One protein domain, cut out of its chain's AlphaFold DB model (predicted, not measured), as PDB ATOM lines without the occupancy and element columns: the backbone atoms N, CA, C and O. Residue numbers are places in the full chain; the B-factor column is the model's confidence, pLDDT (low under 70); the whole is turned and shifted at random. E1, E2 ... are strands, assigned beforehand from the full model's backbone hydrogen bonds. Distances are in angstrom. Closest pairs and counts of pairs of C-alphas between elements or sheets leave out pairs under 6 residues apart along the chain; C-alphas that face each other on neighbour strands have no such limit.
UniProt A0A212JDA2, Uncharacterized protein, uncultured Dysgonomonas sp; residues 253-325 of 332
ATOM      1  N   LEU A 253     -22.024  55.108  79.089       90.94
ATOM      2  CA  LEU A 253     -21.947  53.661  78.977       90.94
ATOM      3  C   LEU A 253     -22.764  53.025  80.096       90.94
ATOM      4  O   LEU A 253     -22.581  53.329  81.275       90.94
ATOM      5  N   MET A 254     -23.653  52.115  79.716       91.12
ATOM      6  CA  MET A 254     -24.406  51.300  80.657       91.12
ATOM      7  C   MET A 254     -23.583  50.077  81.046       91.12
ATOM      8  O   MET A 254     -23.196  49.286  80.185       91.12
ATOM      9  N   ASN A 255     -23.331  49.899  82.340       88.19
ATOM     10  CA  ASN A 255     -22.670  48.695  82.819       88.19
ATOM     11  C   ASN A 255     -23.714  47.611  83.110       88.19
ATOM     12  O   ASN A 255     -24.272  47.530  84.204       88.19
ATOM     13  N   CYS A 256     -23.970  46.773  82.105       84.06
ATOM     14  CA  CYS A 256     -24.970  45.710  82.181       84.06
ATOM     15  C   CYS A 256     -24.638  44.614  83.205       84.06
ATOM     16  O   CYS A 256     -25.539  43.886  83.614       84.06
ATOM     17  N   LEU A 257     -23.371  44.482  83.612       88.12
ATOM     18  CA  LEU A 257     -22.937  43.439  84.546       88.12
ATOM     19  C   LEU A 257     -23.342  43.747  85.992       88.12
ATOM     20  O   LEU A 257     -23.533  42.824  86.778       88.12
ATOM     21  N   ASP A 258     -23.520  45.029  86.316       90.75
ATOM     22  CA  ASP A 258     -23.803  45.505  87.674       90.75
ATOM     23  C   ASP A 258     -25.260  45.969  87.856       90.75
ATOM     24  O   ASP A 258     -25.600  46.613  88.854       90.75
ATOM     25  N   ILE A 259     -26.138  45.651  86.898       92.94
ATOM     26  CA  ILE A 259     -27.569  45.954  86.990       92.94
ATOM     27  C   ILE A 259     -28.184  45.201  88.174       92.94
ATOM     28  O   ILE A 259     -28.018  43.989  88.322       92.94
ATOM     29  N   LYS A 260     -28.958  45.915  88.996       93.38
ATOM     30  CA  LYS A 260     -29.699  45.332  90.122       93.38
ATOM     31  C   LYS A 260     -31.192  45.441  89.874       93.38
ATOM     32  O   LYS A 260     -31.721  46.536  89.716       93.38
ATOM     33  N   VAL A 261     -31.881  44.306  89.893       93.44
ATOM     34  CA  VAL A 261     -33.343  44.261  89.792       93.44
ATOM     35  C   VAL A 261     -33.940  44.168  91.193       93.44
ATOM     36  O   VAL A 261     -33.611  43.264  91.961       93.44
ATOM     37  N   GLY A 262     -34.804  45.120  91.530       92.81
ATOM     38  CA  GLY A 262     -35.581  45.149  92.762       92.81
ATOM     39  C   GLY A 262     -36.972  44.552  92.564       92.81
ATOM     40  O   GLY A 262     -37.606  44.773  91.529       92.81
ATOM     41  N   GLY A 263     -37.447  43.818  93.572       91.12
ATOM     42  CA  GLY A 263     -38.817  43.307  93.646       91.12
ATOM     43  C   GLY A 263     -38.974  41.827  93.301       91.12
ATOM     44  O   GLY A 263     -38.069  41.179  92.780       91.12
ATOM     45  N   VAL A 264     -40.156  41.287  93.609       89.62
ATOM     46  CA  VAL A 264     -40.568  39.922  93.251       89.62
ATOM     47  C   VAL A 264     -41.755  40.021  92.304       89.62
ATOM     48  O   VAL A 264     -42.846  40.413  92.708       89.62
ATOM     49  N   TYR A 265     -41.542  39.631  91.052       90.31
ATOM     50  CA  TYR A 265     -42.513  39.778  89.972       90.31
ATOM     51  C   TYR A 265     -43.455  38.574  89.959       90.31
ATOM     52  O   TYR A 265     -43.019  37.435  89.780       90.31
ATOM     53  N   LYS A 266     -44.750  38.817  90.188       89.06
ATOM     54  CA  LYS A 266     -45.784  37.776  90.254       89.06
ATOM     55  C   LYS A 266     -46.780  37.948  89.114       89.06
ATOM     56  O   LYS A 266     -47.292  39.044  88.902       89.06
ATOM     57  N   VAL A 267     -47.082  36.851  88.423       89.62
ATOM     58  CA  VAL A 267     -48.080  36.836  87.346       89.62
ATOM     59  C   VAL A 267     -49.435  37.302  87.868       89.62
ATOM     60  O   VAL A 267     -49.847  36.893  88.953       89.62
ATOM     61  N   ASN A 268     -50.113  38.147  87.090       89.75
ATOM     62  CA  ASN A 268     -51.398  38.780  87.407       89.75
ATOM     63  C   ASN A 268     -51.381  39.778  88.581       89.75
ATOM     64  O   ASN A 268     -52.447  40.212  89.019       89.75
ATOM     65  N   TYR A 269     -50.207  40.189  89.075       91.81
ATOM     66  CA  TYR A 269     -50.086  41.268  90.060       91.81
ATOM     67  C   TYR A 269     -49.436  42.502  89.436       91.81
ATOM     68  O   TYR A 269     -48.359  42.417  88.853       91.81
ATOM     69  N   SER A 270     -50.078  43.662  89.590       94.75
ATOM     70  CA  SER A 270     -49.521  44.933  89.117       94.75
ATOM     71  C   SER A 270     -48.204  45.259  89.807       94.75
ATOM     72  O   SER A 270     -48.058  45.071  91.019       94.75
ATOM     73  N   LEU A 271     -47.273  45.827  89.044       93.94
ATOM     74  CA  LEU A 271     -46.054  46.385  89.607       93.94
ATOM     75  C   LEU A 271     -46.372  47.590  90.498       93.94
ATOM     76  O   LEU A 271     -47.284  48.377  90.244       93.94
ATOM     77  N   VAL A 272     -45.588  47.705  91.565       93.25
ATOM     78  CA  VAL A 272     -45.611  48.794  92.547       93.25
ATOM     79  C   VAL A 272     -44.285  49.534  92.461       93.25
ATOM     80  O   VAL A 272     -43.237  48.925  92.686       93.25
ATOM     81  N   ALA A 273     -44.339  50.838  92.189       88.44
ATOM     82  CA  ALA A 273     -43.171  51.667  91.888       88.44
ATOM     83  C   ALA A 273     -42.068  51.635  92.961       88.44
ATOM     84  O   ALA A 273     -40.884  51.675  92.640       88.44
ATOM     85  N   SER A 274     -42.436  51.531  94.242       90.25
ATOM     86  CA  SER A 274     -41.472  51.480  95.350       90.25
ATOM     87  C   SER A 274     -40.749  50.136  95.490       90.25
ATOM     88  O   SER A 274     -39.743  50.063  96.192       90.25
ATOM     89  N   GLN A 275     -41.249  49.077  94.850       91.94
ATOM     90  CA  GLN A 275     -40.751  47.709  95.017       91.94
ATOM     91  C   GLN A 275     -40.184  47.115  93.729       91.94
ATOM     92  O   GLN A 275     -39.280  46.294  93.807       91.94
ATOM     93  N   HIS A 276     -40.700  47.515  92.566       96.06
ATOM     94  CA  HIS A 276     -40.361  46.928  91.271       96.06
ATOM     95  C   HIS A 276     -39.605  47.952  90.439       96.06
ATOM     96  O   HIS A 276     -40.188  48.886  89.883       96.06
ATOM     97  N   TYR A 277     -38.288  47.803  90.404       95.56
ATOM     98  CA  TYR A 277     -37.398  48.750  89.751       95.56
ATOM     99  C   TYR A 277     -36.132  48.059  89.246       95.56
ATOM    100  O   TYR A 277     -35.807  46.944  89.657       95.56
ATOM    101  N   ILE A 278     -35.398  48.746  88.378       95.00
ATOM    102  CA  ILE A 278     -34.066  48.349  87.921       95.00
ATOM    103  C   ILE A 278     -33.108  49.499  88.223       95.00
ATOM    104  O   ILE A 278     -33.314  50.611  87.747       95.00
ATOM    105  N   ASP A 279     -32.065  49.228  88.999       95.12
ATOM    106  CA  ASP A 279     -30.954  50.148  89.218       95.12
ATOM    107  C   ASP A 279     -29.847  49.842  88.207       95.12
ATOM    108  O   ASP A 279     -29.325  48.724  88.147       95.12
ATOM    109  N   ILE A 280     -29.503  50.846  87.407       94.56
ATOM    110  CA  ILE A 280     -28.542  50.754  86.316       94.56
ATOM    111  C   ILE A 280     -27.351  51.668  86.626       94.56
ATOM    112  O   ILE A 280     -27.511  52.891  86.663       94.56
ATOM    113  N   PRO A 281     -26.145  51.113  86.817       94.81
ATOM    114  CA  PRO A 281     -24.937  51.913  86.918       94.81
ATOM    115  C   PRO A 281     -24.524  52.427  85.534       94.81
ATOM    116  O   PRO A 281     -24.301  51.660  84.592       94.81
ATOM    117  N   LEU A 282     -24.412  53.746  85.427       93.88
ATOM    118  CA  LEU A 282     -23.946  54.461  84.250       93.88
ATOM    119  C   LEU A 282     -22.549  55.023  84.498       93.88
ATOM    120  O   LEU A 282     -22.280  55.626  85.543       93.88
ATOM    121  N   LYS A 283     -21.695  54.886  83.487       93.69
ATOM    122  CA  LYS A 283     -20.460  55.650  83.343       93.69
ATOM    123  C   LYS A 283     -20.709  56.773  82.341       93.69
ATOM    124  O   LYS A 283     -20.740  56.530  81.139       93.69
ATOM    125  N   VAL A 284     -20.953  57.971  82.844       91.94
ATOM    126  CA  VAL A 284     -21.278  59.166  82.061       91.94
ATOM    127  C   VAL A 284     -19.997  59.832  81.575       91.94
ATOM    128  O   VAL A 284     -19.054  60.007  82.350       91.94
ATOM    129  N   ASP A 285     -19.972  60.244  80.311       89.38
ATOM    130  CA  ASP A 285     -18.859  61.032  79.785       89.38
ATOM    131  C   ASP A 285     -18.811  62.399  80.477       89.38
ATOM    132  O   ASP A 285     -19.838  63.047  80.675       89.38
ATOM    133  N   SER A 286     -17.619  62.886  80.830       85.50
ATOM    134  CA  SER A 286     -17.469  64.174  81.530       85.50
ATOM    135  C   SER A 286     -18.095  65.346  80.764       85.50
ATOM    136  O   SER A 286     -18.575  66.302  81.369       85.50
ATOM    137  N   GLU A 287     -18.130  65.259  79.436       82.12
ATOM    138  CA  GLU A 287     -18.759  66.247  78.562       82.12
ATOM    139  C   GLU A 287     -20.287  66.180  78.557       82.12
ATOM    140  O   GLU A 287     -20.911  67.181  78.217       82.12
ATOM    141  N   ALA A 288     -20.881  65.054  78.961       84.56
ATOM    142  CA  ALA A 288     -22.324  64.845  79.059       84.56
ATOM    143  C   ALA A 288     -22.898  65.214  80.438       84.56
ATOM    144  O   ALA A 288     -24.118  65.185  80.622       84.56
ATOM    145  N   LEU A 289     -22.052  65.577  81.408       85.50
ATOM    146  CA  LEU A 289     -22.510  66.079  82.703       85.50
ATOM    147  C   LEU A 289     -23.377  67.333  82.509       85.50
ATOM    148  O   LEU A 289     -23.015  68.247  81.769       85.50
ATOM    149  N   GLY A 290     -24.535  67.354  83.166       77.50
ATOM    150  CA  GLY A 290     -25.568  68.384  83.028       77.50
ATOM    151  C   GLY A 290     -26.626  68.096  81.957       77.50
ATOM    152  O   GLY A 290     -27.644  68.781  81.927       77.50
ATOM    153  N   SER A 291     -26.443  67.076  81.110       83.19
ATOM    154  CA  SER A 291     -27.484  66.650  80.162       83.19
ATOM    155  C   SER A 291     -28.573  65.804  80.837       83.19
ATOM    156  O   SER A 291     -28.373  65.240  81.916       83.19
ATOM    157  N   THR A 292     -29.742  65.708  80.202       84.44
ATOM    158  CA  THR A 292     -30.854  64.863  80.656       84.44
ATOM    159  C   THR A 292     -30.852  63.508  79.954       84.44
ATOM    160  O   THR A 292     -30.541  63.416  78.768       84.44
ATOM    161  N   TYR A 293     -31.230  62.446  80.665       89.19
ATOM    162  CA  TYR A 293     -31.434  61.114  80.095       89.19
ATOM    163  C   TYR A 293     -32.908  60.717  80.148       89.19
ATOM    164  O   TYR A 293     -33.632  61.095  81.067       89.19
ATOM    165  N   VAL A 294     -33.325  59.905  79.178       90.19
ATOM    166  CA  VAL A 294     -34.589  59.162  79.192       90.19
ATOM    167  C   VAL A 294     -34.263  57.740  78.756       90.19
ATOM    168  O   VAL A 294     -33.822  57.525  77.628       90.19
ATOM    169  N   ILE A 295     -34.450  56.769  79.645       92.25
ATOM    170  CA  ILE A 295     -34.217  55.348  79.364       92.25
ATOM    171  C   ILE A 295     -35.548  54.619  79.510       92.25
ATOM    172  O   ILE A 295     -36.255  54.783  80.505       92.25
ATOM    173  N   ARG A 296     -35.891  53.815  78.503       93.50
ATOM    174  CA  ARG A 296     -37.102  52.993  78.471       93.50
ATOM    175  C   ARG A 296     -36.757  51.612  77.939       93.50
ATOM    176  O   ARG A 296     -35.953  51.501  77.015       93.50
ATOM    177  N   THR A 297     -37.371  50.579  78.498       93.12
ATOM    178  CA  THR A 297     -37.357  49.239  77.902       93.12
ATOM    179  C   THR A 297     -38.560  49.075  76.981       93.12
ATOM    180  O   THR A 297     -39.554  49.794  77.098       93.12
ATOM    181  N   ASN A 298     -38.495  48.106  76.073       91.75
ATOM    182  CA  ASN A 298     -39.705  47.582  75.456       91.75
ATOM    183  C   ASN A 298     -40.574  46.875  76.509       91.75
ATOM    184  O   ASN A 298     -40.114  46.552  77.610       91.75
ATOM    185  N   GLU A 299     -41.830  46.637  76.149       93.06
ATOM    186  CA  GLU A 299     -42.703  45.766  76.924       93.06
ATOM    187  C   GLU A 299     -42.379  44.304  76.598       93.06
ATOM    188  O   GLU A 299     -42.365  43.908  75.429       93.06
ATOM    189  N   VAL A 300     -42.093  43.513  77.630       90.50
ATOM    190  CA  VAL A 300     -41.920  42.058  77.543       90.50
ATOM    191  C   VAL A 300     -42.777  41.427  78.626       90.50
ATOM    192  O   VAL A 300     -42.764  41.878  79.769       90.50
ATOM    193  N   ASP A 301     -43.560  40.417  78.254       89.19
ATOM    194  CA  ASP A 301     -44.460  39.691  79.156       89.19
ATOM    195  C   ASP A 301     -45.396  40.592  79.989       89.19
ATOM    196  O   ASP A 301     -45.785  40.238  81.104       89.19
ATOM    197  N   GLY A 302     -45.820  41.733  79.438       89.62
ATOM    198  CA  GLY A 302     -46.772  42.655  80.072       89.62
ATOM    199  C   GLY A 302     -46.152  43.657  81.049       89.62
ATOM    200  O   GLY A 302     -46.887  44.333  81.773       89.62
ATOM    201  N   ILE A 303     -44.817  43.753  81.105       93.50
ATOM    202  CA  ILE A 303     -44.099  44.725  81.939       93.50
ATOM    203  C   ILE A 303     -43.089  45.550  81.142       93.50
ATOM    204  O   ILE A 303     -42.486  45.075  80.180       93.50
ATOM    205  N   SER A 304     -42.872  46.790  81.577       94.69
ATOM    206  CA  SER A 304     -41.848  47.693  81.040       94.69
ATOM    207  C   SER A 304     -41.263  48.579  82.141       94.69
ATOM    208  O   SER A 304     -41.881  48.767  83.194       94.69
ATOM    209  N   PHE A 305     -40.073  49.131  81.905       96.00
ATOM    210  CA  PHE A 305     -39.382  50.009  82.845       96.00
ATOM    211  C   PHE A 305     -39.013  51.334  82.187       96.00
ATOM    212  O   PHE A 305     -38.584  51.371  81.032       96.00
ATOM    213  N   SER A 306     -39.121  52.427  82.942       95.31
ATOM    214  CA  SER A 306     -38.711  53.754  82.476       95.31
ATOM    215  C   SER A 306     -38.108  54.609  83.581       95.31
ATOM    216  O   SER A 306     -38.528  54.519  84.736       95.31
ATOM    217  N   GLY A 307     -37.170  55.476  83.217       93.19
ATOM    218  CA  GLY A 307     -36.594  56.483  84.101       93.19
ATOM    219  C   GLY A 307     -36.069  57.674  83.308       93.19
ATOM    220  O   GLY A 307     -35.609  57.528  82.173       93.19
ATOM    221  N   GLU A 308     -36.147  58.851  83.912       91.62
ATOM    222  CA  GLU A 308     -35.629  60.100  83.365       91.62
ATOM    223  C   GLU A 308     -34.983  60.931  84.474       91.62
ATOM    224  O   GLU A 308     -35.312  60.785  85.653       91.62
ATOM    225  N   GLY A 309     -34.027  61.781  84.112       88.50
ATOM    226  CA  GLY A 309     -33.340  62.635  85.075       88.50
ATOM    227  C   GLY A 309     -32.121  63.338  84.492       88.50
ATOM    228  O   GLY A 309     -31.917  63.351  83.281       88.50
ATOM    229  N   LEU A 310     -31.303  63.921  85.368       85.62
ATOM    230  CA  LEU A 310     -30.055  64.602  85.017       85.62
ATOM    231  C   LEU A 310     -28.851  63.672  85.191       85.62
ATOM    232  O   LEU A 310     -28.809  62.854  86.112       85.62
ATOM    233  N   LEU A 311     -27.853  63.825  84.325       88.56
ATOM    234  CA  LEU A 311     -26.543  63.210  84.489       88.56
ATOM    235  C   LEU A 311     -25.642  64.150  85.304       88.56
ATOM    236  O   LEU A 311     -25.170  65.160  84.789       88.56
ATOM    237  N   THR A 312     -25.417  63.858  86.584       88.25
ATOM    238  CA  THR A 312     -24.740  64.780  87.523       88.25
ATOM    239  C   THR A 312     -23.339  64.337  87.921       88.25
ATOM    240  O   THR A 312     -22.566  65.141  88.437       88.25
ATOM    241  N   SER A 313     -22.979  63.076  87.677       90.12
ATOM    242  CA  SER A 313     -21.653  62.551  88.008       90.12
ATOM    243  C   SER A 313     -21.185  61.497  87.007       90.12
ATOM    244  O   SER A 313     -21.991  60.817  86.377       90.12
ATOM    245  N   VAL A 314     -19.858  61.368  86.871       91.62
ATOM    246  CA  VAL A 314     -19.213  60.412  85.948       91.62
ATOM    247  C   VAL A 314     -19.620  58.974  86.266       91.62
ATOM    248  O   VAL A 314     -19.792  58.175  85.358       91.62
ATOM    249  N   ASN A 315     -19.809  58.645  87.545       94.00
ATOM    250  CA  ASN A 315     -20.352  57.361  87.969       94.00
ATOM    251  C   ASN A 315     -21.650  57.617  88.724       94.00
ATOM    252  O   ASN A 315     -21.614  58.115  89.849       94.00
ATOM    253  N   GLN A 316     -22.777  57.254  88.123       93.44
ATOM    254  CA  GLN A 316     -24.090  57.420  88.739       93.44
ATOM    255  C   GLN A 316     -24.950  56.182  88.547       93.44
ATOM    256  O   GLN A 316     -24.857  55.499  87.534       93.44
ATOM    257  N   THR A 317     -25.818  55.903  89.515       94.19
ATOM    258  CA  THR A 317     -26.842  54.865  89.373       94.19
ATOM    259  C   THR A 317     -28.173  55.530  89.073       94.19
ATOM    260  O   THR A 317     -28.612  56.394  89.830       94.19
ATOM    261  N   VAL A 318     -28.804  55.134  87.972       94.38
ATOM    262  CA  VAL A 318     -30.150  55.581  87.604       94.38
ATOM    263  C   VAL A 318     -31.156  54.480  87.899       94.38
ATOM    264  O   VAL A 318     -30.852  53.301  87.726       94.38
ATOM    265  N   ARG A 319     -32.357  54.857  88.337       94.88
ATOM    266  CA  ARG A 319     -33.431  53.917  88.655       94.88
ATOM    267  C   ARG A 319     -34.522  53.985  87.600       94.88
ATOM    268  O   ARG A 319     -35.104  55.046  87.387       94.88
ATOM    269  N   LEU A 320     -34.838  52.848  86.991       95.88
ATOM    270  CA  LEU A 320     -36.013  52.689  86.142       95.88
ATOM    271  C   LEU A 320     -37.149  52.080  86.961       95.88
ATOM    272  O   LEU A 320     -36.970  51.047  87.606       95.88
ATOM    273  N   ILE A 321     -38.319  52.704  86.926       96.31
ATOM    274  CA  ILE A 321     -39.512  52.244  87.633       96.31
ATOM    275  C   ILE A 321     -40.297  51.297  86.730       96.31
ATOM    276  O   ILE A 321     -40.545  51.615  85.566       96.31
ATOM    277  N   GLY A 322     -40.667  50.134  87.269       94.75
ATOM    278  CA  GLY A 322     -41.454  49.129  86.565       94.75
ATOM    279  C   GLY A 322     -42.944  49.456  86.565       94.75
ATOM    280  O   GLY A 322     -43.510  49.835  87.592       94.75
ATOM    281  N   THR A 323     -43.590  49.259  85.420       94.25
ATOM    282  CA  THR A 323     -45.045  49.356  85.244       94.25
ATOM    283  C   THR A 323     -45.582  48.125  84.511       94.25
ATOM    284  O   THR A 323     -44.827  47.420  83.838       94.25
ATOM    285  N   GLY A 324     -46.882  47.861  84.651       93.62
ATOM    286  CA  GLY A 324     -47.563  46.750  83.984       93.62
ATOM    287  C   GLY A 324     -47.943  45.599  84.916       93.62
ATOM    288  O   GLY A 324     -47.835  45.699  86.142       93.62
ATOM    289  N   ILE A 325     -48.431  44.515  84.316       93.44
ATOM    290  CA  ILE A 325     -48.890  43.298  84.994       93.44
ATOM    291  C   ILE A 325     -48.205  42.114  84.299       93.44
ATOM    292  O   ILE A 325     -48.487  41.877  83.125       93.44
TER     293      ILE A 325
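This is residues 253 to 325 of the 332 residues of an uncharacterized protein of uncultured Dysgonomonas sp (UniProt A0A212JDA2). One strongly twisted, curling sheet of five antiparallel strands is drawn out into a rod, with the long strands E2, E5 and E4 side by side in its middle and the shorter E1 and E3 at its edges. The long loop of residues 263 to 276 swings out at one end of the rod, and the link from E2 to E3 makes the other end. The printed part has 73 residues and five named strands, E1 to E5 along the chain, with no named helix; the sheet's order is E1, E2, E5, E4, E3. The class is all strand, though the named strands hold 34 of the 73 residues, under half. The whole is only just compact, close to loose, with a radius of gyration of the C-alphas of 13.3 A and spans of 43 by 21 by 20 A.

The longest strand, E5, is residues 315 to 324, 29.5 A from first to last C-alpha, and ends at C-alpha 324, (-47.563, 46.750, 83.984). E4 is residues 303 to 310, 24.5 A, and E2 is residues 277 to 284, 20.7 A, beginning at C-alpha 277, (-37.398, 48.750, 89.751). E3 is residues 292 to 296, 13.6 A. E1 is residues 260 to 262, 6.4 A, beginning at C-alpha 260, (-29.699, 45.332, 90.122).

The inner strand E5 is antiparallel to E2 at 150 degrees between their directions; N 280 and O 318 are within hydrogen-bond range at 2.8 A. E5 is antiparallel to E4 at 144 degrees, with N 323 and O 304 2.8 A apart. The pairing is staggered: E5 pairs with E2 over residues 315 to 321 and with E4 over residues 321 to 324. The edge strand E3 is antiparallel to E4 at 175 degrees, with N 295 and O 307 2.9 A apart. E3, E4 and E5 form a meander, each strand the antiparallel neighbour of the one before. With E2 before them they form a Greek key, the first of the four strands being the antiparallel neighbour of the last. The edge strand E1 makes a hairpin with E2, at 153 degrees, with N 262 and O 277 2.8 A apart. Residues 253 to 254 pair antiparallel with residues 282 to 283 of E2. E1 is apart from E3 and E4, and E2 is apart from E3.

From edge to edge the strands' lines turn by 68 degrees and the way across the sheet turns by 75 degrees. The two C-alphas farthest apart are those of Asn 268 and Glu 287, 43.6 A. The link from E1 to E2 is long, with 14 residues, and that from E4 to E5 is tight. The printed part has no cut; its mean pLDDT is 91.2, and no printed residue is under 70.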